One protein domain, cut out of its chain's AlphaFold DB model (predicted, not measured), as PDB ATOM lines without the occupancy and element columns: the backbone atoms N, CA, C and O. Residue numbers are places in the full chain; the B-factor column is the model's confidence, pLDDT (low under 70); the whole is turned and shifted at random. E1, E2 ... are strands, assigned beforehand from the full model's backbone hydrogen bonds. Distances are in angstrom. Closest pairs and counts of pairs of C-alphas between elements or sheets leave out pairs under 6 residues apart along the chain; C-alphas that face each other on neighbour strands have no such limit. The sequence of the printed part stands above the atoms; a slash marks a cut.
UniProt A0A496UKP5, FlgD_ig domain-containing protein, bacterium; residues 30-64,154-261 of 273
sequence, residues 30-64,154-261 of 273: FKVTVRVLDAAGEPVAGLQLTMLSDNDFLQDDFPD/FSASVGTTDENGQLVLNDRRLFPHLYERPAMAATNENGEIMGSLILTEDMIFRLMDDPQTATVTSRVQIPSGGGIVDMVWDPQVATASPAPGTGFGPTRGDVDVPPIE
ATOM      1  N   PHE A  30     -35.010  23.587  39.184       87.38
ATOM      2  CA  PHE A  30     -36.027  22.607  39.545       87.38
ATOM      3  C   PHE A  30     -35.410  21.205  39.680       87.38
ATOM      4  O   PHE A  30     -34.663  20.768  38.804       87.38
ATOM      5  N   LYS A  31     -35.725  20.500  40.776       91.19
ATOM      6  CA  LYS A  31     -35.195  19.160  41.051       91.19
ATOM      7  C   LYS A  31     -36.139  18.337  41.929       91.19
ATOM      8  O   LYS A  31     -36.507  18.759  43.023       91.19
ATOM      9  N   VAL A  32     -36.435  17.112  41.500       91.25
ATOM     10  CA  VAL A  32     -37.057  16.065  42.326       91.25
ATOM     11  C   VAL A  32     -36.099  14.883  42.422       91.25
ATOM     12  O   VAL A  32     -35.622  14.380  41.411       91.25
ATOM     13  N   THR A  33     -35.784  14.447  43.638       94.25
ATOM     14  CA  THR A  33     -34.946  13.269  43.893       94.25
ATOM     15  C   THR A  33     -35.822  12.159  44.436       94.25
ATOM     16  O   THR A  33     -36.348  12.275  45.538       94.25
ATOM     17  N   VAL A  34     -35.975  11.086  43.674       94.62
ATOM     18  CA  VAL A  34     -36.625   9.867  44.147       94.62
ATOM     19  C   VAL A  34     -35.565   9.017  44.822       94.62
ATOM     20  O   VAL A  34     -34.549   8.716  44.201       94.62
ATOM     21  N   ARG A  35     -35.781   8.655  46.085       96.12
ATOM     22  CA  ARG A  35     -34.912   7.759  46.846       96.12
ATOM     23  C   ARG A  35     -35.685   6.494  47.173       96.12
ATOM     24  O   ARG A  35     -36.746   6.557  47.788       96.12
ATOM     25  N   VAL A  36     -35.136   5.358  46.768       95.62
ATOM     26  CA  VAL A  36     -35.752   4.049  46.941       95.62
ATOM     27  C   VAL A  36     -34.902   3.197  47.867       95.62
ATOM     28  O   VAL A  36     -33.733   2.933  47.582       95.62
ATOM     29  N   LEU A  37     -35.511   2.770  48.970       95.12
ATOM     30  CA  LEU A  37     -34.909   1.874  49.954       95.12
ATOM     31  C   LEU A  37     -35.722   0.579  50.037       95.12
ATOM     32  O   LEU A  37     -36.927   0.601  49.802       95.12
ATOM     33  N   ASP A  38     -35.104  -0.539  50.388       93.31
ATOM     34  CA  ASP A  38     -35.828  -1.762  50.732       93.31
ATOM     35  C   ASP A  38     -36.409  -1.695  52.162       93.31
ATOM     36  O   ASP A  38     -36.250  -0.711  52.890       93.31
ATOM     37  N   ALA A  39     -37.089  -2.761  52.593       89.69
ATOM     38  CA  ALA A  39     -37.655  -2.854  53.942       89.69
ATOM     39  C   ALA A  39     -36.602  -2.838  55.075       89.69
ATOM     40  O   ALA A  39     -36.955  -2.588  56.230       89.69
ATOM     41  N   ALA A  40     -35.328  -3.106  54.770       92.12
ATOM     42  CA  ALA A  40     -34.216  -3.015  55.714       92.12
ATOM     43  C   ALA A  40     -33.584  -1.609  55.753       92.12
ATOM     44  O   ALA A  40     -32.782  -1.332  56.646       92.12
ATOM     45  N   GLY A  41     -33.984  -0.711  54.847       93.31
ATOM     46  CA  GLY A  41     -33.451   0.642  54.722       93.31
ATOM     47  C   GLY A  41     -32.228   0.747  53.808       93.31
ATOM     48  O   GLY A  41     -31.587   1.797  53.795       93.31
ATOM     49  N   GLU A  42     -31.905  -0.303  53.050       96.25
ATOM     50  CA  GLU A  42     -30.783  -0.318  52.113       96.25
ATOM     51  C   GLU A  42     -31.212   0.211  50.732       96.25
ATOM     52  O   GLU A  42     -32.339  -0.036  50.300       96.25
ATOM     53  N   PRO A  43     -30.348   0.952  50.013       97.19
ATOM     54  CA  PRO A  43     -30.679   1.499  48.699       97.19
ATOM     55  C   PRO A  43     -30.904   0.413  47.640       97.19
ATOM     56  O   PRO A  43     -30.145  -0.553  47.558       97.19
ATOM     57  N   VAL A  44     -31.905   0.610  46.773       94.75
ATOM     58  CA  VAL A  44     -32.228  -0.337  45.689       94.75
ATOM     59  C   VAL A  44     -31.946   0.273  44.318       94.75
ATOM     60  O   VAL A  44     -32.685   1.129  43.822       94.75
ATOM     61  N   ALA A  45     -30.869  -0.193  43.695       95.06
ATOM     62  CA  ALA A  45     -30.453   0.196  42.351       95.06
ATOM     63  C   ALA A  45     -31.218  -0.561  41.255       95.06
ATOM     64  O   ALA A  45     -31.741  -1.649  41.488       95.06
ATOM     65  N   GLY A  46     -31.226  -0.020  40.034       93.12
ATOM     66  CA  GLY A  46     -31.719  -0.732  38.852       93.12
ATOM     67  C   GLY A  46     -33.240  -0.736  38.669       93.12
ATOM     68  O   GLY A  46     -33.719  -1.310  37.694       93.12
ATOM     69  N   LEU A  47     -34.006  -0.068  39.534       92.38
ATOM     70  CA  LEU A  47     -35.463  -0.003  39.414       92.38
ATOM     71  C   LEU A  47     -35.877   1.045  38.388       92.38
ATOM     72  O   LEU A  47     -35.517   2.216  38.510       92.38
ATOM     73  N   GLN A  48     -36.676   0.642  37.405       91.44
ATOM     74  CA  GLN A  48     -37.273   1.560  36.444       91.44
ATOM     75  C   GLN A  48     -38.427   2.326  37.098       91.44
ATOM     76  O   GLN A  48     -39.360   1.718  37.624       91.44
ATOM     77  N   LEU A  49     -38.405   3.656  37.006       88.38
ATOM     78  CA  LEU A  49     -39.508   4.512  37.429       88.38
ATOM     79  C   LEU A  49     -40.387   4.885  36.232       88.38
ATOM     80  O   LEU A  49     -39.923   5.456  35.242       88.38
ATOM     81  N   THR A  50     -41.680   4.598  36.359       84.25
ATOM     82  CA  THR A  50     -42.732   5.085  35.464       84.25
ATOM     83  C   THR A  50     -43.668   6.004  36.239       84.25
ATOM     84  O   THR A  50     -44.187   5.622  37.285       84.25
ATOM     85  N   MET A  51     -43.901   7.207  35.730       79.88
ATOM     86  CA  MET A  51     -44.912   8.124  36.258       79.88
ATOM     87  C   MET A  51     -46.229   7.886  35.527       79.88
ATOM     88  O   MET A  51     -46.224   7.805  34.299       79.88
ATOM     89  N   LEU A  52     -47.321   7.761  36.279       74.12
ATOM     90  CA  LEU A  52     -48.653   7.428  35.784       74.12
ATOM     91  C   LEU A  52     -49.657   8.552  36.072       74.12
ATOM     92  O   LEU A  52     -49.551   9.271  37.070       74.12
ATOM     93  N   SER A  53     -50.662   8.672  35.204       66.31
ATOM     94  CA  SER A  53     -51.821   9.532  35.415       66.31
ATOM     95  C   SER A  53     -52.796   8.858  36.368       66.31
ATOM     96  O   SER A  53     -53.237   7.742  36.109       66.31
ATOM     97  N   ASP A  54     -53.212   9.574  37.407       61.94
ATOM     98  CA  ASP A  54     -54.359   9.194  38.235       61.94
ATOM     99  C   ASP A  54     -55.667   9.781  37.679       61.94
ATOM    100  O   ASP A  54     -56.450  10.404  38.387       61.94
ATOM    101  N   ASN A  55     -55.864   9.685  36.365       57.09
ATOM    102  CA  ASN A  55     -57.065  10.189  35.710       57.09
ATOM    103  C   ASN A  55     -57.884   9.012  35.191       57.09
ATOM    104  O   ASN A  55     -57.487   8.392  34.208       57.09
ATOM    105  N   ASP A  56     -59.035   8.756  35.812       50.12
ATOM    106  CA  ASP A  56     -59.965   7.666  35.483       50.12
ATOM    107  C   ASP A  56     -60.425   7.660  34.009       50.12
ATOM    108  O   ASP A  56     -60.758   6.605  33.471       50.12
ATOM    109  N   PHE A  57     -60.391   8.803  33.310       50.72
ATOM    110  CA  PHE A  57     -60.680   8.883  31.868       50.72
ATOM    111  C   PHE A  57     -59.510   8.442  30.975       50.72
ATOM    112  O   PHE A  57     -59.675   8.259  29.769       50.72
ATOM    113  N   LEU A  58     -58.322   8.300  31.558       51.19
ATOM    114  CA  LEU A  58     -57.054   8.011  30.896       51.19
ATOM    115  C   LEU A  58     -56.364   6.770  31.480       51.19
ATOM    116  O   LEU A  58     -55.175   6.582  31.229       51.19
ATOM    117  N   GLN A  59     -57.047   5.953  32.289       45.34
ATOM    118  CA  GLN A  59     -56.394   4.811  32.928       45.34
ATOM    119  C   GLN A  59     -56.119   3.660  31.951       45.34
ATOM    120  O   GLN A  59     -56.973   3.234  31.171       45.34
ATOM    121  N   ASP A  60     -54.889   3.159  32.073       40.84
ATOM    122  CA  ASP A  60     -54.214   2.112  31.301       40.84
ATOM    123  C   ASP A  60     -54.700   0.671  31.615       40.84
ATOM    124  O   ASP A  60     -54.169  -0.285  31.054       40.84
ATOM    125  N   ASP A  61     -55.725   0.476  32.452       39.31
ATOM    126  CA  ASP A  61     -56.205  -0.860  32.873       39.31
ATOM    127  C   ASP A  61     -57.239  -1.492  31.919       39.31
ATOM    128  O   ASP A  61     -57.960  -2.428  32.273       39.31
ATOM    129  N   PHE A  62     -57.296  -1.013  30.678       38.00
ATOM    130  CA  PHE A  62     -58.069  -1.621  29.599       38.00
ATOM    131  C   PHE A  62     -57.116  -2.336  28.624       38.00
ATOM    132  O   PHE A  62     -56.505  -1.683  27.770       38.00
ATOM    133  N   PRO A  63     -56.976  -3.678  28.709       37.12
ATOM    134  CA  PRO A  63     -56.129  -4.471  27.810       37.12
ATOM    135  C   PRO A  63     -56.478  -4.299  26.324       37.12
ATOM    136  O   PRO A  63     -55.657  -4.568  25.451       37.12
ATOM    137  N   ASP A  64     -57.695  -3.847  26.030       41.66
ATOM    138  CA  ASP A  64     -58.233  -3.559  24.703       41.66
ATOM    139  C   ASP A  64     -57.981  -2.115  24.219       41.66
ATOM    140  O   ASP A  64     -58.173  -1.842  23.034       41.66
ATOM    141  N   PHE A 154     -50.745   9.843  30.801       56.72
ATOM    142  CA  PHE A 154     -49.466  10.326  31.321       56.72
ATOM    143  C   PHE A 154     -48.693   9.124  31.877       56.72
ATOM    144  O   PHE A 154     -48.854   8.782  33.032       56.72
ATOM    145  N   SER A 155     -47.950   8.436  31.014       63.66
ATOM    146  CA  SER A 155     -47.212   7.205  31.251       63.66
ATOM    147  C   SER A 155     -45.825   7.452  30.692       63.66
ATOM    148  O   SER A 155     -45.569   7.348  29.487       63.66
ATOM    149  N   ALA A 156     -44.957   7.936  31.569       67.94
ATOM    150  CA  ALA A 156     -43.610   8.341  31.225       67.94
ATOM    151  C   ALA A 156     -42.634   7.446  31.979       67.94
ATOM    152  O   ALA A 156     -42.572   7.488  33.206       67.94
ATOM    153  N   SER A 157     -41.865   6.637  31.248       77.31
ATOM    154  CA  SER A 157     -40.658   6.040  31.815       77.31
ATOM    155  C   SER A 157     -39.611   7.142  31.926       77.31
ATOM    156  O   SER A 157     -39.229   7.731  30.915       77.31
ATOM    157  N   VAL A 158     -39.213   7.470  33.154       83.38
ATOM    158  CA  VAL A 158     -38.400   8.665  33.440       83.38
ATOM    159  C   VAL A 158     -36.963   8.346  33.835       83.38
ATOM    160  O   VAL A 158     -36.126   9.245  33.872       83.38
ATOM    161  N   GLY A 159     -36.650   7.075  34.089       89.12
ATOM    162  CA  GLY A 159     -35.287   6.622  34.333       89.12
ATOM    163  C   GLY A 159     -35.213   5.398  35.232       89.12
ATOM    164  O   GLY A 159     -36.223   4.754  35.516       89.12
ATOM    165  N   THR A 160     -33.996   5.115  35.685       93.94
ATOM    166  CA  THR A 160     -33.660   3.975  36.541       93.94
ATOM    167  C   THR A 160     -32.890   4.460  37.766       93.94
ATOM    168  O   THR A 160     -32.083   5.383  37.639       93.94
ATOM    169  N   THR A 161     -33.129   3.868  38.938       95.44
ATOM    170  CA  THR A 161     -32.366   4.195  40.152       95.44
ATOM    171  C   THR A 161     -30.885   3.824  40.016       95.44
ATOM    172  O   THR A 161     -30.536   2.780  39.459       95.44
ATOM    173  N   ASP A 162     -30.008   4.688  40.527       96.94
ATOM    174  CA  ASP A 162     -28.557   4.498  40.560       96.94
ATOM    175  C   ASP A 162     -28.104   3.555  41.693       96.94
ATOM    176  O   ASP A 162     -28.920   3.013  42.436       96.94
ATOM    177  N   GLU A 163     -26.789   3.367  41.850       96.88
ATOM    178  CA  GLU A 163     -26.188   2.518  42.896       96.88
ATOM    179  C   GLU A 163     -26.557   2.938  44.332       96.88
ATOM    180  O   GLU A 163     -26.496   2.119  45.245       96.88
ATOM    181  N   ASN A 164     -26.970   4.193  44.537       97.19
ATOM    182  CA  ASN A 164     -27.434   4.716  45.821       97.19
ATOM    183  C   ASN A 164     -28.964   4.662  45.955       97.19
ATOM    184  O   ASN A 164     -29.521   5.273  46.872       97.19
ATOM    185  N   GLY A 165     -29.653   3.969  45.044       96.31
ATOM    186  CA  GLY A 165     -31.108   3.880  45.011       96.31
ATOM    187  C   GLY A 165     -31.778   5.205  44.659       96.31
ATOM    188  O   GLY A 165     -32.920   5.433  45.055       96.31
ATOM    189  N   GLN A 166     -31.083   6.112  43.965       96.94
ATOM    190  CA  GLN A 166     -31.589   7.445  43.651       96.94
ATOM    191  C   GLN A 166     -31.863   7.636  42.162       96.94
ATOM    192  O   GLN A 166     -31.133   7.154  41.302       96.94
ATOM    193  N   LEU A 167     -32.906   8.403  41.854       94.81
ATOM    194  CA  LEU A 167     -33.176   8.933  40.521       94.81
ATOM    195  C   LEU A 167     -33.459  10.432  40.629       94.81
ATOM    196  O   LEU A 167     -34.328  10.860  41.386       94.81
ATOM    197  N   VAL A 168     -32.727  11.235  39.857       93.81
ATOM    198  CA  VAL A 168     -32.890  12.692  39.833       93.81
ATOM    199  C   VAL A 168     -33.663  13.118  38.590       93.81
ATOM    200  O   VAL A 168     -33.212  12.921  37.465       93.81
ATOM    201  N   LEU A 169     -34.804  13.764  38.812       90.06
ATOM    202  CA  LEU A 169     -35.679  14.328  37.792       90.06
ATOM    203  C   LEU A 169     -35.491  15.848  37.757       90.06
ATOM    204  O   LEU A 169     -35.826  16.547  38.714       90.06
ATOM    205  N   ASN A 170     -34.943  16.350  36.650       89.69
ATOM    206  CA  ASN A 170     -34.697  17.785  36.443       89.69
ATOM    207  C   ASN A 170     -35.662  18.413  35.426       89.69
ATOM    208  O   ASN A 170     -35.734  19.634  35.321       89.69
ATOM    209  N   ASP A 171     -36.391  17.596  34.663       84.38
ATOM    210  CA  ASP A 171     -37.361  18.098  33.695       84.38
ATOM    211  C   ASP A 171     -38.664  18.466  34.411       84.38
ATOM    212  O   ASP A 171     -39.447  17.600  34.811       84.38
ATOM    213  N   ARG A 172     -38.901  19.770  34.580       85.56
ATOM    214  CA  ARG A 172     -40.110  20.298  35.222       85.56
ATOM    215  C   ARG A 172     -41.378  19.923  34.460       85.56
ATOM    216  O   ARG A 172     -42.441  19.841  35.068       85.56
ATOM    217  N   ARG A 173     -41.302  19.662  33.152       81.62
ATOM    218  CA  ARG A 173     -42.462  19.295  32.315       81.62
ATOM    219  C   ARG A 173     -43.071  17.947  32.712       81.62
ATOM    220  O   ARG A 173     -44.235  17.699  32.409       81.62
ATOM    221  N   LEU A 174     -42.331  17.124  33.465       80.81
ATOM    222  CA  LEU A 174     -42.857  15.920  34.116       80.81
ATOM    223  C   LEU A 174     -43.876  16.232  35.226       80.81
ATOM    224  O   LEU A 174     -44.613  15.346  35.642       80.81
ATOM    225  N   PHE A 175     -43.943  17.478  35.695       83.00
ATOM    226  CA  PHE A 175     -44.743  17.913  36.840       83.00
ATOM    227  C   PHE A 175     -45.683  19.050  36.419       83.00
ATOM    228  O   PHE A 175     -45.471  20.218  36.758       83.00
ATOM    229  N   PRO A 176     -46.711  18.748  35.611       79.56
ATOM    230  CA  PRO A 176     -47.476  19.774  34.921       79.56
ATOM    231  C   PRO A 176     -48.368  20.620  35.848       79.56
ATOM    232  O   PRO A 176     -48.793  21.703  35.453       79.56
ATOM    233  N   HIS A 177     -48.612  20.181  37.088       80.75
ATOM    234  CA  HIS A 177     -49.285  20.968  38.132       80.75
ATOM    235  C   HIS A 177     -48.452  22.148  38.639       80.75
ATOM    236  O   HIS A 177     -48.994  23.078  39.225       80.75
ATOM    237  N   LEU A 178     -47.138  22.134  38.399       85.00
ATOM    238  CA  LEU A 178     -46.253  23.246  38.743       85.00
ATOM    239  C   LEU A 178     -46.438  24.450  37.819       85.00
ATOM    240  O   LEU A 178     -45.833  25.492  38.061       85.00
ATOM    241  N   TYR A 179     -47.212  24.308  36.746       84.94
ATOM    242  CA  TYR A 179     -47.525  25.385  35.825       84.94
ATOM    243  C   TYR A 179     -48.915  25.916  36.151       84.94
ATOM    244  O   TYR A 179     -49.882  25.155  36.184       84.94
ATOM    245  N   GLU A 180     -49.020  27.228  36.361       83.31
ATOM    246  CA  GLU A 180     -50.290  27.917  36.605       83.31
ATOM    247  C   GLU A 180     -51.134  27.936  35.328       83.31
ATOM    248  O   GLU A 180     -51.169  28.902  34.568       83.31
ATOM    249  N   ARG A 181     -51.786  26.813  35.052       80.50
ATOM    250  CA  ARG A 181     -52.598  26.612  33.861       80.50
ATOM    251  C   ARG A 181     -54.049  26.324  34.263       80.50
ATOM    252  O   ARG A 181     -54.280  25.655  35.271       80.50
ATOM    253  N   PRO A 182     -55.041  26.782  33.479       77.38
ATOM    254  CA  PRO A 182     -56.447  26.568  33.803       77.38
ATOM    255  C   PRO A 182     -56.814  25.078  33.786       77.38
ATOM    256  O   PRO A 182     -56.096  24.244  33.223       77.38
ATOM    257  N   ALA A 183     -57.955  24.738  34.383       77.25
ATOM    258  CA  ALA A 183     -58.542  23.414  34.218       77.25
ATOM    259  C   ALA A 183     -58.883  23.167  32.738       77.25
ATOM    260  O   ALA A 183     -59.369  24.066  32.051       77.25
ATOM    261  N   MET A 184     -58.642  21.952  32.255       77.56
ATOM    262  CA  MET A 184     -59.051  21.523  30.916       77.56
ATOM    263  C   MET A 184     -60.473  20.968  30.986       77.56
ATOM    264  O   MET A 184     -60.793  20.245  31.922       77.56
ATOM    265  N   ALA A 185     -61.333  21.267  30.017       72.19
ATOM    266  CA  ALA A 185     -62.623  20.586  29.930       72.19
ATOM    267  C   ALA A 185     -62.421  19.161  29.390       72.19
ATOM    268  O   ALA A 185     -61.676  18.954  28.434       72.19
ATOM    269  N   ALA A 186     -63.084  18.186  30.006       69.00
ATOM    270  CA  ALA A 186     -63.273  16.863  29.431       69.00
ATOM    271  C   ALA A 186     -64.604  16.862  28.676       69.00
ATOM    272  O   ALA A 186     -65.620  17.281  29.236       69.00
ATOM    273  N   THR A 187     -64.609  16.402  27.428       63.28
ATOM    274  CA  THR A 187     -65.806  16.382  26.575       63.28
ATOM    275  C   THR A 187     -66.034  15.015  25.950       63.28
ATOM    276  O   THR A 187     -65.080  14.276  25.725       63.28
ATOM    277  N   ASN A 188     -67.290  14.691  25.641       59.78
ATOM    278  CA  ASN A 188     -67.623  13.507  24.846       59.78
ATOM    279  C   ASN A 188     -67.427  13.754  23.336       59.78
ATOM    280  O   ASN A 188     -67.107  14.864  22.904       59.78
ATOM    281  N   GLU A 189     -67.671  12.728  22.522       55.00
ATOM    282  CA  GLU A 189     -67.581  12.759  21.055       55.00
ATOM    283  C   GLU A 189     -68.500  13.797  20.383       55.00
ATOM    284  O   GLU A 189     -68.265  14.200  19.243       55.00
ATOM    285  N   ASN A 190     -69.533  14.263  21.090       59.12
ATOM    286  CA  ASN A 190     -70.456  15.298  20.623       59.12
ATOM    287  C   ASN A 190     -70.028  16.711  21.065       59.12
ATOM    288  O   ASN A 190     -70.691  17.690  20.722       59.12
ATOM    289  N   GLY A 191     -68.923  16.834  21.811       61.16
ATOM    290  CA  GLY A 191     -68.416  18.100  22.343       61.16
ATOM    291  C   GLY A 191     -69.128  18.587  23.609       61.16
ATOM    292  O   GLY A 191     -68.968  19.748  23.987       61.16
ATOM    293  N   GLU A 192     -69.916  17.741  24.275       64.94
ATOM    294  CA  GLU A 192     -70.568  18.089  25.540       64.94
ATOM    295  C   GLU A 192     -69.581  17.956  26.701       64.94
ATOM    296  O   GLU A 192     -68.867  16.958  26.803       64.94
ATOM    297  N   ILE A 193     -69.553  18.947  27.597       70.62
ATOM    298  CA  ILE A 193     -68.668  18.953  28.767       70.62
ATOM    299  C   ILE A 193     -69.130  17.879  29.751       70.62
ATOM    300  O   ILE A 193     -70.210  17.975  30.330       70.62
ATOM    301  N   MET A 194     -68.272  16.892  29.981       66.06
ATOM    302  CA  MET A 194     -68.466  15.840  30.977       66.06
ATOM    303  C   MET A 194     -67.883  16.229  32.338       66.06
ATOM    304  O   MET A 194     -68.312  15.717  33.365       66.06
ATOM    305  N   GLY A 195     -66.900  17.132  32.360       69.44
ATOM    306  CA  GLY A 195     -66.247  17.581  33.584       69.44
ATOM    307  C   GLY A 195     -65.006  18.423  33.318       69.44
ATOM    308  O   GLY A 195     -64.767  18.867  32.195       69.44
ATOM    309  N   SER A 196     -64.202  18.616  34.360       71.50
ATOM    310  CA  SER A 196     -62.942  19.357  34.288       71.50
ATOM    311  C   SER A 196     -61.781  18.494  34.769       71.50
ATOM    312  O   SER A 196     -61.845  17.885  35.835       71.50
ATOM    313  N   LEU A 197     -60.701  18.496  33.999       72.00
ATOM    314  CA  LEU A 197     -59.406  17.928  34.326       72.00
ATOM    315  C   LEU A 197     -58.512  19.014  34.933       72.00
ATOM    316  O   LEU A 197     -58.170  20.006  34.285       72.00
ATOM    317  N   ILE A 198     -58.120  18.807  36.185       73.69
ATOM    318  CA  ILE A 198     -57.195  19.658  36.935       73.69
ATOM    319  C   ILE A 198     -55.931  18.837  37.178       73.69
ATOM    320  O   ILE A 198     -56.033  17.666  37.522       73.69
ATOM    321  N   LEU A 199     -54.754  19.429  36.983       75.56
ATOM    322  CA  LEU A 199     -53.477  18.784  37.298       75.56
ATOM    323  C   LEU A 199     -53.070  19.224  38.706       75.56
ATOM    324  O   LEU A 199     -52.961  20.424  38.953       75.56
ATOM    325  N   THR A 200     -52.895  18.274  39.622       77.00
ATOM    326  CA  THR A 200     -52.559  18.535  41.031       77.00
ATOM    327  C   THR A 200     -51.197  17.942  41.383       77.00
ATOM    328  O   THR A 200     -50.561  17.280  40.565       77.00
ATOM    329  N   GLU A 201     -50.742  18.198  42.607       79.25
ATOM    330  CA  GLU A 201     -49.489  17.653  43.136       79.25
ATOM    331  C   GLU A 201     -49.515  16.146  43.412       79.25
ATOM    332  O   GLU A 201     -48.447  15.564  43.606       79.25
ATOM    333  N   ASP A 202     -50.695  15.518  43.405       78.69
ATOM    334  CA  ASP A 202     -50.856  14.077  43.592       78.69
ATOM    335  C   ASP A 202     -50.508  13.327  42.301       78.69
ATOM    336  O   ASP A 202     -51.208  13.412  41.291       78.69
ATOM    337  N   MET A 203     -49.432  12.546  42.344       79.31
ATOM    338  CA  MET A 203     -48.938  11.754  41.220       79.31
ATOM    339  C   MET A 203     -48.824  10.278  41.592       79.31
ATOM    340  O   MET A 203     -48.664   9.932  42.763       79.31
ATOM    341  N   ILE A 204     -48.860   9.392  40.595       81.81
ATOM    342  CA  ILE A 204     -48.616   7.961  40.794       81.81
ATOM    343  C   ILE A 204     -47.236   7.602  40.256       81.81
ATOM    344  O   ILE A 204     -46.938   7.817  39.082       81.81
ATOM    345  N   PHE A 205     -46.396   7.031  41.113       85.31
ATOM    346  CA  PHE A 205     -45.076   6.515  40.768       85.31
ATOM    347  C   PHE A 205     -45.116   4.989  40.814       85.31
ATOM    348  O   PHE A 205     -45.511   4.407  41.824       85.31
ATOM    349  N   ARG A 206     -44.704   4.340  39.725       86.19
ATOM    350  CA  ARG A 206     -44.576   2.886  39.617       86.19
ATOM    351  C   ARG A 206     -43.113   2.513  39.432       86.19
ATOM    352  O   ARG A 206     -42.517   2.842  38.409       86.19
ATOM    353  N   LEU A 207     -42.565   1.803  40.407       89.12
ATOM    354  CA  LEU A 207     -41.254   1.170  40.333       89.12
ATOM    355  C   LEU A 207     -41.397  -0.238  39.762       89.12
ATOM    356  O   LEU A 207     -42.343  -0.952  40.104       89.12
ATOM    357  N   MET A 208     -40.462  -0.633  38.907       87.69
ATOM    358  CA  MET A 208     -40.428  -1.951  38.280       87.69
ATOM    359  C   MET A 208     -39.009  -2.511  38.303       87.69
ATOM    360  O   MET A 208     -38.054  -1.799  37.995       87.69
ATOM    361  N   ASP A 209     -38.901  -3.792  38.631       86.75
ATOM    362  CA  ASP A 209     -37.699  -4.592  38.390       86.75
ATOM    363  C   ASP A 209     -37.715  -5.069  36.923       86.75
ATOM    364  O   ASP A 209     -38.769  -5.471  36.423       86.75
ATOM    365  N   ASP A 210     -36.588  -4.994  36.214       68.88
ATOM    366  CA  ASP A 210     -36.412  -5.498  34.845       68.88
ATOM    367  C   ASP A 210     -35.611  -6.820  34.895       68.88
ATOM    368  O   ASP A 210     -34.468  -6.801  35.356       68.88
ATOM    369  N   PRO A 211     -36.154  -7.977  34.439       52.59
ATOM    370  CA  PRO A 211     -37.305  -8.129  33.555       52.59
ATOM    371  C   PRO A 211     -38.584  -8.619  34.255       52.59
ATOM    372  O   PRO A 211     -38.960  -9.786  34.179       52.59
ATOM    373  N   GLN A 212     -39.307  -7.663  34.842       58.94
ATOM    374  CA  GLN A 212     -40.772  -7.561  34.944       58.94
ATOM    375  C   GLN A 212     -41.536  -8.555  35.833       58.94
ATOM    376  O   GLN A 212     -42.685  -8.886  35.538       58.94
ATOM    377  N   THR A 213     -40.976  -9.009  36.954       70.31
ATOM    378  CA  THR A 213     -41.737  -9.870  37.887       70.31
ATOM    379  C   THR A 213     -42.434  -9.113  39.010       70.31
ATOM    380  O   THR A 213     -43.399  -9.622  39.578       70.31
ATOM    381  N   ALA A 214     -41.950  -7.920  39.348       81.88
ATOM    382  CA  ALA A 214     -42.391  -7.181  40.519       81.88
ATOM    383  C   ALA A 214     -42.595  -5.699  40.209       81.88
ATOM    384  O   ALA A 214     -41.808  -5.081  39.490       81.88
ATOM    385  N   THR A 215     -43.646  -5.130  40.794       85.44
ATOM    386  CA  THR A 215     -43.959  -3.706  40.696       85.44
ATOM    387  C   THR A 215     -44.389  -3.173  42.049       85.44
ATOM    388  O   THR A 215     -45.147  -3.841  42.751       85.44
ATOM    389  N   VAL A 216     -43.978  -1.949  42.368       85.81
ATOM    390  CA  VAL A 216     -44.453  -1.202  43.535       85.81
ATOM    391  C   VAL A 216     -45.032   0.113  43.036       85.81
ATOM    392  O   VAL A 216     -44.323   0.916  42.432       85.81
ATOM    393  N   THR A 217     -46.322   0.332  43.283       83.94
ATOM    394  CA  THR A 217     -47.018   1.574  42.925       83.94
ATOM    395  C   THR A 217     -47.295   2.397  44.179       83.94
ATOM    396  O   THR A 217     -47.762   1.868  45.188       83.94
ATOM    397  N   SER A 218     -47.029   3.700  44.136       82.62
ATOM    398  CA  SER A 218     -47.305   4.615  45.247       82.62
ATOM    399  C   SER A 218     -47.863   5.941  44.753       82.62
ATOM    400  O   SER A 218     -47.463   6.444  43.704       82.62
ATOM    401  N   ARG A 219     -48.770   6.526  45.541       82.31
ATOM    402  CA  ARG A 219     -49.193   7.918  45.380       82.31
ATOM    403  C   ARG A 219     -48.195   8.813  46.107       82.31
ATOM    404  O   ARG A 219     -47.893   8.568  47.272       82.31
ATOM    405  N   VAL A 220     -47.689   9.823  45.417       82.56
ATOM    406  CA  VAL A 220     -46.694  10.765  45.932       82.56
ATOM    407  C   VAL A 220     -47.171  12.190  45.697       82.56
ATOM    408  O   VAL A 220     -47.821  12.465  44.692       82.56
ATOM    409  N   GLN A 221     -46.837  13.090  46.618       83.31
ATOM    410  CA  GLN A 221     -47.114  14.516  46.479       83.31
ATOM    411  C   GLN A 221     -45.842  15.258  46.097       83.31
ATOM    412  O   GLN A 221     -44.815  15.111  46.764       83.31
ATOM    413  N   ILE A 222     -45.908  16.052  45.030       83.69
ATOM    414  CA  ILE A 222     -44.781  16.860  44.562       83.69
ATOM    415  C   ILE A 222     -45.062  18.340  44.852       83.69
ATOM    416  O   ILE A 222     -45.775  18.979  44.078       83.69
ATOM    417  N   PRO A 223     -44.495  18.921  45.922       74.38
ATOM    418  CA  PRO A 223     -44.726  20.322  46.250       74.38
ATOM    419  C   PRO A 223     -44.106  21.263  45.205       74.38
ATOM    420  O   PRO A 223     -43.234  20.883  44.419       74.38
ATOM    421  N   SER A 224     -44.527  22.529  45.236       72.25
ATOM    422  CA  SER A 224     -44.284  23.550  44.202       72.25
ATOM    423  C   SER A 224     -42.816  23.833  43.826       72.25
ATOM    424  O   SER A 224     -42.562  24.428  42.781       72.25
ATOM    425  N   GLY A 225     -41.847  23.399  44.638       71.69
ATOM    426  CA  GLY A 225     -40.407  23.587  44.410       71.69
ATOM    427  C   GLY A 225     -39.618  22.313  44.089       71.69
ATOM    428  O   GLY A 225     -38.397  22.384  43.953       71.69
ATOM    429  N   GLY A 226     -40.280  21.157  43.985       79.69
ATOM    430  CA  GLY A 226     -39.606  19.859  43.981       79.69
ATOM    431  C   GLY A 226     -39.161  19.428  45.385       79.69
ATOM    432  O   GLY A 226     -39.658  19.942  46.389       79.69
ATOM    433  N   GLY A 227     -38.255  18.453  45.479       87.44
ATOM    434  CA  GLY A 227     -37.825  17.909  46.772       87.44
ATOM    435  C   GLY A 227     -37.336  16.466  46.721       87.44
ATOM    436  O   GLY A 227     -36.926  15.973  45.671       87.44
ATOM    437  N   ILE A 228     -37.357  15.799  47.874       89.38
ATOM    438  CA  ILE A 228     -37.027  14.376  48.003       89.38
ATOM    439  C   ILE A 228     -38.329  13.592  48.166       89.38
ATOM    440  O   ILE A 228     -39.148  13.933  49.017       89.38
ATOM    441  N   VAL A 229     -38.498  12.552  47.355       90.44
ATOM    442  CA  VAL A 229     -39.600  11.592  47.433       90.44
ATOM    443  C   VAL A 229     -39.016  10.260  47.874       90.44
ATOM    444  O   VAL A 229     -38.258   9.638  47.131       90.44
ATOM    445  N   ASP A 230     -39.368   9.835  49.082       91.06
ATOM    446  CA  ASP A 230     -38.953   8.544  49.619       91.06
ATOM    447  C   ASP A 230     -39.962   7.463  49.243       91.06
ATOM    448  O   ASP A 230     -41.166   7.611  49.457       91.06
ATOM    449  N   MET A 231     -39.460   6.360  48.699       91.75
ATOM    450  CA  MET A 231     -40.243   5.179  48.360       91.75
ATOM    451  C   MET A 231     -39.606   3.941  48.982       91.75
ATOM    452  O   MET A 231     -38.383   3.831  49.072       91.75
ATOM    453  N   VAL A 232     -40.449   2.992  49.384       91.75
ATOM    454  CA  VAL A 232     -40.005   1.690  49.883       91.75
ATOM    455  C   VAL A 232     -40.265   0.640  48.812       91.75
ATOM    456  O   VAL A 232     -41.397   0.483  48.360       91.75
ATOM    457  N   TRP A 233     -39.224  -0.078  48.408       91.94
ATOM    458  CA  TRP A 233     -39.325  -1.249  47.553       91.94
ATOM    459  C   TRP A 233     -39.613  -2.487  48.404       91.94
ATOM    460  O   TRP A 233     -38.716  -3.078  49.005       91.94
ATOM    461  N   ASP A 234     -40.884  -2.878  48.444       88.75
ATOM    462  CA  ASP A 234     -41.326  -4.151  49.008       88.75
ATOM    463  C   ASP A 234     -42.325  -4.819  48.048       88.75
ATOM    464  O   ASP A 234     -43.521  -4.528  48.089       88.75
ATOM    465  N   PRO A 235     -41.855  -5.706  47.156       79.94
ATOM    466  CA  PRO A 235     -42.716  -6.354  46.175       79.94
ATOM    467  C   PRO A 235     -43.567  -7.488  46.767       79.94
ATOM    468  O   PRO A 235     -44.423  -8.030  46.067       79.94
ATOM    469  N   GLN A 236     -43.329  -7.894  48.022       74.94
ATOM    470  CA  GLN A 236     -44.123  -8.935  48.687       74.94
ATOM    471  C   GLN A 236     -45.398  -8.375  49.311       74.94
ATOM    472  O   GLN A 236     -46.379  -9.104  49.490       74.94
ATOM    473  N   VAL A 237     -45.409  -7.081  49.617       64.00
ATOM    474  CA  VAL A 237     -46.623  -6.372  49.989       64.00
ATOM    475  C   VAL A 237     -47.362  -6.040  48.702       64.00
ATOM    476  O   VAL A 237     -46.897  -5.245  47.891       64.00
ATOM    477  N   ALA A 238     -48.531  -6.655  48.505       49.62
ATOM    478  CA  ALA A 238     -49.422  -6.269  47.422       49.62
ATOM    479  C   ALA A 238     -49.695  -4.764  47.538       49.62
ATOM    480  O   ALA A 238     -50.414  -4.328  48.443       49.62
ATOM    481  N   THR A 239     -49.115  -3.963  46.645       52.34
ATOM    482  CA  THR A 239     -49.482  -2.558  46.545       52.34
ATOM    483  C   THR A 239     -50.890  -2.533  45.986       52.34
ATOM    484  O   THR A 239     -51.095  -2.749  44.790       52.34
ATOM    485  N   ALA A 240     -51.880  -2.342  46.857       43.84
ATOM    486  CA  ALA A 240     -53.206  -1.973  46.401       43.84
ATOM    487  C   ALA A 240     -53.044  -0.751  45.493       43.84
ATOM    488  O   ALA A 240     -52.333   0.189  45.863       43.84
ATOM    489  N   SER A 241     -53.687  -0.762  44.321       46.22
ATOM    490  CA  SER A 241     -53.876   0.484  43.582       46.22
ATOM    491  C   SER A 241     -54.466   1.479  44.583       46.22
ATOM    492  O   SER A 241     -55.446   1.121  45.253       46.22
ATOM    493  N   PRO A 242     -53.830   2.642  44.809       45.47
ATOM    494  CA  PRO A 242     -54.302   3.569  45.821       45.47
ATOM    495  C   PRO A 242     -55.772   3.865  45.532       45.47
ATOM    496  O   PRO A 242     -56.126   4.122  44.382       45.47
ATOM    497  N   ALA A 243     -56.631   3.775  46.551       43.19
ATOM    498  CA  ALA A 243     -58.036   4.130  46.382       43.19
ATOM    499  C   ALA A 243     -58.109   5.529  45.739       43.19
ATOM    500  O   ALA A 243     -57.318   6.392  46.145       43.19
ATOM    501  N   PRO A 244     -58.989   5.759  44.747       46.16
ATOM    502  CA  PRO A 244     -59.149   7.085  44.170       46.16
ATOM    503  C   PRO A 244     -59.397   8.075  45.312       46.16
ATOM    504  O   PRO A 244     -60.282   7.873  46.150       46.16
ATOM    505  N   GLY A 245     -58.531   9.083  45.419       45.12
ATOM    506  CA  GLY A 245     -58.644  10.113  46.445       45.12
ATOM    507  C   GLY A 245     -59.907  10.951  46.244       45.12
ATOM    508  O   GLY A 245     -60.515  10.953  45.173       45.12
ATOM    509  N   THR A 246     -60.310  11.706  47.270       40.91
ATOM    510  CA  THR A 246     -61.331  12.752  47.120       40.91
ATOM    511  C   THR A 246     -60.757  13.908  46.309       40.91
ATOM    512  O   THR A 246     -60.290  14.899  46.865       40.91
ATOM    513  N   GLY A 247     -60.790  13.755  44.992       33.78
ATOM    514  CA  GLY A 247     -60.483  14.794  44.028       33.78
ATOM    515  C   GLY A 247     -59.883  14.214  42.759       33.78
ATOM    516  O   GLY A 247     -58.719  13.867  42.788       33.78
ATOM    517  N   PHE A 248     -60.687  14.157  41.691       36.72
ATOM    518  CA  PHE A 248     -60.360  14.480  40.292       36.72
ATOM    519  C   PHE A 248     -61.643  14.335  39.467       36.72
ATOM    520  O   PHE A 248     -62.072  13.213  39.238       36.72
ATOM    521  N   GLY A 249     -62.233  15.445  38.998       38.72
ATOM    522  CA  GLY A 249     -63.334  15.409  38.022       38.72
ATOM    523  C   GLY A 249     -64.481  14.445  38.377       38.72
ATOM    524  O   GLY A 249     -64.631  14.084  39.543       38.72
ATOM    525  N   PRO A 250     -65.334  14.057  37.415       27.28
ATOM    526  CA  PRO A 250     -66.320  13.010  37.649       27.28
ATOM    527  C   PRO A 250     -65.594  11.719  38.025       27.28
ATOM    528  O   PRO A 250     -64.710  11.259  37.300       27.28
ATOM    529  N   THR A 251     -65.977  11.140  39.154       32.34
ATOM    530  CA  THR A 251     -65.508   9.814  39.551       32.34
ATOM    531  C   THR A 251     -66.233   8.764  38.712       32.34
ATOM    532  O   THR A 251     -67.309   9.032  38.178       32.34
ATOM    533  N   ARG A 252     -65.718   7.532  38.613       33.69
ATOM    534  CA  ARG A 252     -66.414   6.403  37.950       33.69
ATOM    535  C   ARG A 252     -67.886   6.207  38.387       33.69
ATOM    536  O   ARG A 252     -68.639   5.545  37.683       33.69
ATOM    537  N   GLY A 253     -68.304   6.761  39.530       30.06
ATOM    538  CA  GLY A 253     -69.700   6.757  39.984       30.06
ATOM    539  C   GLY A 253     -70.624   7.775  39.299       30.06
ATOM    540  O   GLY A 253     -71.836   7.662  39.455       30.06
ATOM    541  N   ASP A 254     -70.079   8.735  38.549       38.16
ATOM    542  CA  ASP A 254     -70.815   9.855  37.943       38.16
ATOM    543  C   ASP A 254     -71.083   9.665  36.433       38.16
ATOM    544  O   ASP A 254     -71.805  10.458  35.828       38.16
ATOM    545  N   VAL A 255     -70.511   8.626  35.804       35.78
ATOM    546  CA  VAL A 255     -70.639   8.343  34.362       35.78
ATOM    547  C   VAL A 255     -70.768   6.830  34.136       35.78
ATOM    548  O   VAL A 255     -69.797   6.090  34.273       35.78
ATOM    549  N   ASP A 256     -71.963   6.367  33.755       37.12
ATOM    550  CA  ASP A 256     -72.291   4.934  33.623       37.12
ATOM    551  C   ASP A 256     -71.520   4.206  32.499       37.12
ATOM    552  O   ASP A 256     -71.356   2.985  32.550       37.12
ATOM    553  N   VAL A 257     -71.049   4.928  31.472       41.50
ATOM    554  CA  VAL A 257     -70.346   4.352  30.310       41.50
ATOM    555  C   VAL A 257     -69.256   5.315  29.811       41.50
ATOM    556  O   VAL A 257     -69.586   6.421  29.382       41.50
ATOM    557  N   PRO A 258     -67.963   4.931  29.826       35.31
ATOM    558  CA  PRO A 258     -66.896   5.767  29.278       35.31
ATOM    559  C   PRO A 258     -66.979   5.828  27.740       35.31
ATOM    560  O   PRO A 258     -67.215   4.792  27.109       35.31
ATOM    561  N   PRO A 259     -66.762   7.001  27.113       35.00
ATOM    562  CA  PRO A 259     -66.861   7.153  25.664       35.00
ATOM    563  C   PRO A 259     -65.788   6.338  24.919       35.00
ATOM    564  O   PRO A 259     -64.718   6.003  25.445       35.00
ATOM    565  N   ILE A 260     -66.106   5.975  23.674       33.66
ATOM    566  CA  ILE A 260     -65.248   5.160  22.795       33.66
ATOM    567  C   ILE A 260     -64.035   5.976  22.312       33.66
ATOM    568  O   ILE A 260     -62.964   5.410  22.102       33.66
ATOM    569  N   GLU A 261     -64.172   7.301  22.245       33.97
ATOM    570  CA  GLU A 261     -63.119   8.259  21.909       33.97
ATOM    571  C   GLU A 261     -63.082   9.361  22.981       33.97
ATOM    572  O   GLU A 261     -64.105   9.959  23.305       33.97
TER     573      GLU A 261
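This is residues 30 to 64 and 154 to 261 of the 273 residues of the protein "FlgD_ig domain-containing protein" of bacterium (UniProt A0A496UKP5). Little regular structure accompanies a small sandwich: the strongly twisted sheet E3 E2 E7 E8 is face to face with the sheet E4 E1 E9, strands crossed at 46 degrees, and the hairpin E5 and E6 lies away from both. The 143 printed residues include nine strands, E1 to E9 in order, and no named helix; the class is all strand, with 54 residues in strands. The sheets are antiparallel, mixed and antiparallel. The whole is compact, radius of gyration of the C-alphas 16.7 A, spanning 52 by 33 by 24 A.

Find E1, residues 31 to 38, antiparallel to E4, 166 to 169 (N 34 to O 167, 2.8 A), and parallel to E9, 226 to 233 (N 35 to O 229, 2.9 A). E2, 48 to 52, is antiparallel to E3, 155 to 160 (N 49 to O 159, 2.9 A), and E7, 202 to 208 (N 50 to O 206, 2.8 A). Hairpins are E7 with E8, 215 to 221 (N 205 to O 218, 2.9 A), and E5, 184 to 187, with E6, 193 to 197 (N 184 to O 197, 2.9 A).

From C-alpha 31 (-35.195, 19.160, 41.051), E1 runs 23.1 A; E9, 21.4 A, ends at C-alpha 233 (-39.325, -1.249, 47.553).

Residues 65 to 153 are not printed; C-alphas 64 and 154 are 17.7 A apart. The link E4 to E5 is long. Low confidence includes residues 237 to 261.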